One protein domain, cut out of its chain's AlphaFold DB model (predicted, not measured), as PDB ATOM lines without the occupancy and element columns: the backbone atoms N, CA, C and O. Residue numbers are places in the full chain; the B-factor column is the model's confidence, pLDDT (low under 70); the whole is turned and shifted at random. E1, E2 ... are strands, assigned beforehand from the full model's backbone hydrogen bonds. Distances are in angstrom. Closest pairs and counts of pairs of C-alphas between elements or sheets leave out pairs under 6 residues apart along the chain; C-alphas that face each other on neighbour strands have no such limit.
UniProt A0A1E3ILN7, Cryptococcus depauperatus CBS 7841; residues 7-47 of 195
ATOM      1  N   LEU A   7      98.130 147.178 117.476       86.19
ATOM      2  CA  LEU A   7      96.797 147.745 117.444       86.19
ATOM      3  C   LEU A   7      96.889 149.263 117.574       86.19
ATOM      4  O   LEU A   7      97.490 149.784 118.515       86.19
ATOM      5  N   ILE A   8      96.315 149.959 116.598       87.00
ATOM      6  CA  ILE A   8      96.164 151.408 116.606       87.00
ATOM      7  C   ILE A   8      94.718 151.694 116.993       87.00
ATOM      8  O   ILE A   8      93.804 151.330 116.251       87.00
ATOM      9  N   ALA A   9      94.538 152.326 118.154       82.56
ATOM     10  CA  ALA A   9      93.227 152.646 118.713       82.56
ATOM     11  C   ALA A   9      92.314 153.308 117.671       82.56
ATOM     12  O   ALA A   9      92.756 154.194 116.932       82.56
ATOM     13  N   ASP A  10      91.069 152.835 117.603       81.12
ATOM     14  CA  ASP A  10      90.009 153.294 116.694       81.12
ATOM     15  C   ASP A  10      90.349 153.222 115.193       81.12
ATOM     16  O   ASP A  10      89.660 153.820 114.365       81.12
ATOM     17  N   ARG A  11      91.430 152.527 114.812       86.56
ATOM     18  CA  ARG A  11      91.899 152.480 113.418       86.56
ATOM     19  C   ARG A  11      92.073 151.072 112.876       86.56
ATOM     20  O   ARG A  11      91.679 150.849 111.741       86.56
ATOM     21  N   GLY A  12      92.677 150.149 113.622       89.12
ATOM     22  CA  GLY A  12      92.885 148.775 113.146       89.12
ATOM     23  C   GLY A  12      94.207 148.153 113.576       89.12
ATOM     24  O   GLY A  12      94.942 148.687 114.414       89.12
ATOM     25  N   LEU A  13      94.527 147.017 112.962       90.94
ATOM     26  CA  LEU A  13      95.799 146.323 113.143       90.94
ATOM     27  C   LEU A  13      96.824 146.822 112.121       90.94
ATOM     28  O   LEU A  13      96.611 146.710 110.915       90.94
ATOM     29  N   ALA A  14      97.959 147.339 112.581       92.25
ATOM     30  CA  ALA A  14      99.027 147.776 111.692       92.25
ATOM     31  C   ALA A  14      99.830 146.597 111.134       92.25
ATOM     32  O   ALA A  14     100.418 145.808 111.876       92.25
ATOM     33  N   LEU A  15      99.886 146.516 109.806       90.69
ATOM     34  CA  LEU A  15     100.591 145.466 109.077       90.69
ATOM     35  C   LEU A  15     102.031 145.899 108.789       90.69
ATOM     36  O   LEU A  15     102.989 145.312 109.294       90.69
ATOM     37  N   SER A  16     102.188 146.970 108.012       91.12
ATOM     38  CA  SER A  16     103.487 147.462 107.552       91.12
ATOM     39  C   SER A  16     103.473 148.970 107.295       91.12
ATOM     40  O   SER A  16     102.420 149.603 107.186       91.12
ATOM     41  N   ALA A  17     104.666 149.568 107.226       90.69
ATOM     42  CA  ALA A  17     104.811 150.935 106.742       90.69
ATOM     43  C   ALA A  17     104.584 150.965 105.230       90.69
ATOM     44  O   ALA A  17     105.137 150.130 104.518       90.69
ATOM     45  N   PHE A  18     103.771 151.913 104.769       91.12
ATOM     46  CA  PHE A  18     103.470 152.075 103.354       91.12
ATOM     47  C   PHE A  18     104.520 152.972 102.696       91.12
ATOM     48  O   PHE A  18     105.320 152.508 101.890       91.12
ATOM     49  N   ASP A  19     104.576 154.241 103.099       93.75
ATOM     50  CA  ASP A  19     105.565 155.206 102.629       93.75
ATOM     51  C   ASP A  19     105.820 156.317 103.655       93.75
ATOM     52  O   ASP A  19     105.076 156.489 104.623       93.75
ATOM     53  N   ILE A  20     106.893 157.075 103.436       93.31
ATOM     54  CA  ILE A  20     107.231 158.268 104.212       93.31
ATOM     55  C   ILE A  20     106.857 159.489 103.374       93.31
ATOM     56  O   ILE A  20     107.334 159.637 102.254       93.31
ATOM     57  N   LEU A  21     106.027 160.366 103.932       94.31
ATOM     58  CA  LEU A  21     105.591 161.597 103.278       94.31
ATOM     59  C   LEU A  21     106.596 162.723 103.506       94.31
ATOM     60  O   LEU A  21     106.991 163.412 102.572       94.31
ATOM     61  N   THR A  22     107.009 162.919 104.759       94.50
ATOM     62  CA  THR A  22     107.951 163.976 105.136       94.50
ATOM     63  C   THR A  22     108.867 163.512 106.254       94.50
ATOM     64  O   THR A  22     108.455 162.765 107.143       94.50
ATOM     65  N   ALA A  23     110.107 163.989 106.227       94.19
ATOM     66  CA  ALA A  23     111.056 163.869 107.321       94.19
ATOM     67  C   ALA A  23     111.614 165.267 107.613       94.19
ATOM     68  O   ALA A  23     112.197 165.893 106.732       94.19
ATOM     69  N   GLU A  24     111.366 165.772 108.821       93.56
ATOM     70  CA  GLU A  24     111.936 167.030 109.311       93.56
ATOM     71  C   GLU A  24     113.416 166.851 109.675       93.56
ATOM     72  O   GLU A  24     113.887 165.731 109.882       93.56
ATOM     73  N   ASP A  25     114.133 167.966 109.816       91.50
ATOM     74  CA  ASP A  25     115.542 167.961 110.200       91.50
ATOM     75  C   ASP A  25     115.774 167.265 111.551       91.50
ATOM     76  O   ASP A  25     115.050 167.464 112.534       91.50
ATOM     77  N   GLY A  26     116.825 166.445 111.598       88.94
ATOM     78  CA  GLY A  26     117.182 165.661 112.772       88.94
ATOM     79  C   GLY A  26     117.687 166.533 113.922       88.94
ATOM     80  O   GLY A  26     118.608 167.331 113.759       88.94
ATOM     81  N   LYS A  27     117.127 166.340 115.118       89.19
ATOM     82  CA  LYS A  27     117.573 166.997 116.356       89.19
ATOM     83  C   LYS A  27     118.457 166.051 117.160       89.19
ATOM     84  O   LYS A  27     118.081 164.904 117.384       89.19
ATOM     85  N   VAL A  28     119.606 166.529 117.628       90.81
ATOM     86  CA  VAL A  28     120.494 165.761 118.516       90.81
ATOM     87  C   VAL A  28     120.200 166.139 119.962       90.81
ATOM     88  O   VAL A  28     120.290 167.311 120.327       90.81
ATOM     89  N   THR A  29     119.851 165.160 120.795       84.50
ATOM     90  CA  THR A  29     119.690 165.391 122.238       84.50
ATOM     91  C   THR A  29     121.036 165.309 122.948       84.50
ATOM     92  O   THR A  29     121.843 164.418 122.671       84.50
ATOM     93  N   TRP A  30     121.270 166.206 123.907       84.50
ATOM     94  CA  TRP A  30     122.443 166.123 124.777       84.50
ATOM     95  C   TRP A  30     122.404 164.817 125.595       84.50
ATOM     96  O   TRP A  30     121.358 164.430 126.109       84.50
ATOM     97  N   GLY A  31     123.547 164.129 125.695       84.62
ATOM     98  CA  GLY A  31     123.744 162.983 126.594       84.62
ATOM     99  C   GLY A  31     123.905 161.614 125.924       84.62
ATOM    100  O   GLY A  31     124.668 160.803 126.435       84.62
ATOM    101  N   ASN A  32     123.265 161.348 124.780       86.75
ATOM    102  CA  ASN A  32     123.360 160.042 124.093       86.75
ATOM    103  C   ASN A  32     123.846 160.114 122.633       86.75
ATOM    104  O   ASN A  32     124.125 159.073 122.046       86.75
ATOM    105  N   GLY A  33     123.944 161.310 122.039       87.19
ATOM    106  CA  GLY A  33     124.404 161.486 120.656       87.19
ATOM    107  C   GLY A  33     123.460 160.922 119.586       87.19
ATOM    108  O   GLY A  33     123.865 160.800 118.433       87.19
ATOM    109  N   LEU A  34     122.217 160.575 119.939       88.50
ATOM    110  CA  LEU A  34     121.226 160.062 118.991       88.50
ATOM    111  C   LEU A  34     120.529 161.210 118.245       88.50
ATOM    112  O   LEU A  34     120.208 162.245 118.834       88.50
ATOM    113  N   MET A  35     120.267 161.004 116.949       88.88
ATOM    114  CA  MET A  35     119.471 161.910 116.114       88.88
ATOM    115  C   MET A  35     118.003 161.489 116.108       88.88
ATOM    116  O   MET A  35     117.674 160.344 115.796       88.88
ATOM    117  N   TYR A  36     117.121 162.439 116.397       89.88
ATOM    118  CA  TYR A  36     115.675 162.261 116.398       89.88
ATOM    119  C   TYR A  36     115.072 163.016 115.223       89.88
ATOM    120  O   TYR A  36     115.215 164.233 115.125       89.88
ATOM    121  N   TYR A  37     114.368 162.293 114.358       91.38
ATOM    122  CA  TYR A  37     113.650 162.852 113.218       91.38
ATOM    123  C   TYR A  37     112.155 162.836 113.510       91.38
ATOM    124  O   TYR A  37     111.621 161.831 113.986       91.38
ATOM    125  N   LYS A  38     111.466 163.932 113.196       91.31
ATOM    126  CA  LYS A  38     110.005 163.942 113.150       91.31
ATOM    127  C   LYS A  38     109.576 163.564 111.736       91.31
ATOM    128  O   LYS A  38     109.922 164.247 110.778       91.31
ATOM    129  N   VAL A  39     108.865 162.447 111.616       92.81
ATOM    130  CA  VAL A  39     108.512 161.837 110.330       92.81
ATOM    131  C   VAL A  39     106.996 161.730 110.218       92.81
ATOM    132  O   VAL A  39     106.348 161.240 111.143       92.81
ATOM    133  N   SER A  40     106.439 162.154 109.085       93.88
ATOM    134  CA  SER A  40     105.053 161.861 108.704       93.88
ATOM    135  C   SER A  40     105.067 160.732 107.684       93.88
ATOM    136  O   SER A  40     105.785 160.805 106.687       93.88
ATOM    137  N   PHE A  41     104.295 159.680 107.918       93.44
ATOM    138  CA  PHE A  41     104.294 158.473 107.095       93.44
ATOM    139  C   PHE A  41     102.899 157.853 107.069       93.44
ATOM    140  O   PHE A  41     102.065 158.153 107.929       93.44
ATOM    141  N   ARG A  42     102.640 156.988 106.088       93.31
ATOM    142  CA  ARG A  42     101.401 156.208 106.005       93.31
ATOM    143  C   ARG A  42     101.657 154.771 106.445       93.31
ATOM    144  O   ARG A  42     102.713 154.198 106.180       93.31
ATOM    145  N   LEU A  43     100.677 154.185 107.124       92.12
ATOM    146  CA  LEU A  43     100.690 152.783 107.538       92.12
ATOM    147  C   LEU A  43      99.608 152.020 106.784       92.12
ATOM    148  O   LEU A  43      98.498 152.525 106.623       92.12
ATOM    149  N   MET A  44      99.924 150.790 106.385       93.06
ATOM    150  CA  MET A  44      98.915 149.821 105.976       93.06
ATOM    151  C   MET A  44      98.269 149.233 107.226       93.06
ATOM    152  O   MET A  44      98.947 148.618 108.057       93.06
ATOM    153  N   LEU A  45      96.963 149.443 107.354       93.56
ATOM    154  CA  LEU A  45      96.156 148.943 108.458       93.56
ATOM    155  C   LEU A  45      95.153 147.925 107.924       93.56
ATOM    156  O   LEU A  45      94.515 148.160 106.901       93.56
ATOM    157  N   PHE A  46      94.985 146.824 108.646       94.31
ATOM    158  CA  PHE A  46      93.805 145.984 108.527       94.31
ATOM    159  C   PHE A  46      92.681 146.628 109.343       94.31
ATOM    160  O   PHE A  46      92.732 146.656 110.577       94.31
ATOM    161  N   ALA A  47      91.718 147.197 108.625       92.62
ATOM    162  CA  ALA A  47      90.617 147.987 109.159       92.62
ATOM    163  C   ALA A  47      89.324 147.627 108.408       92.62
ATOM    164  O   ALA A  47      88.905 148.383 107.530       92.62
TER     165      ALA A  47
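What this domain is: This is residues 7 to 47 of the 195 residues of a protein of Cryptococcus depauperatus CBS 7841 (UniProt A0A1E3ILN7). A single long two-stranded hairpin, E1 and E2 side by side, is bowed into an arch, and the link between the strands carries its length onward to a looped tip around Gly 31. At the other end, residues 7 to 11 fold back beside the start of E1. The printed part has 41 residues with no named helix and two named strands, E1 then E2, in an antiparallel sheet of order E1 - E2; the class is all strand, with 20 of the 41 residues, under half, in named elements. The whole is only just extended, close to loose, with a radius of gyration of the C-alphas of 14.0 A; it spans 39 by 20 by 15 A, only just a rod.

How they stand to each other: E1, residues 12 to 23, and E2, residues 39 to 46, are antiparallel neighbours and form a hairpin, with 156 degrees between their N-to-C directions. The C-alphas of Ile 20 and Phe 41, which face each other, are 4.1 A apart. N 46 and O 13, at 2.8 A, and N 40 and O 22, at 2.9 A, are within hydrogen-bond range. Residues 7 to 8 pair antiparallel with residues 12 to 13 of E1. Residues 27 to 28 pair antiparallel with residues 35 to 36.

Where its parts are: E1 begins at C-alpha 12 at (92.885, 148.775, 113.146) and measures 24.3 A from first to last C-alpha, with a bend of 83 degrees at residue 15. E2 measures 21.7 A and ends at C-alpha 46 at (93.805, 145.984, 108.527).

The domain as a whole: The C-alphas farthest apart, those of Gly 31 and Ala 47, are 40.3 A apart. The link from E1 to E2, residues 24 to 38, is long. The printed part has no cut, its mean pLDDT is 90.2, and no printed residue is under 70.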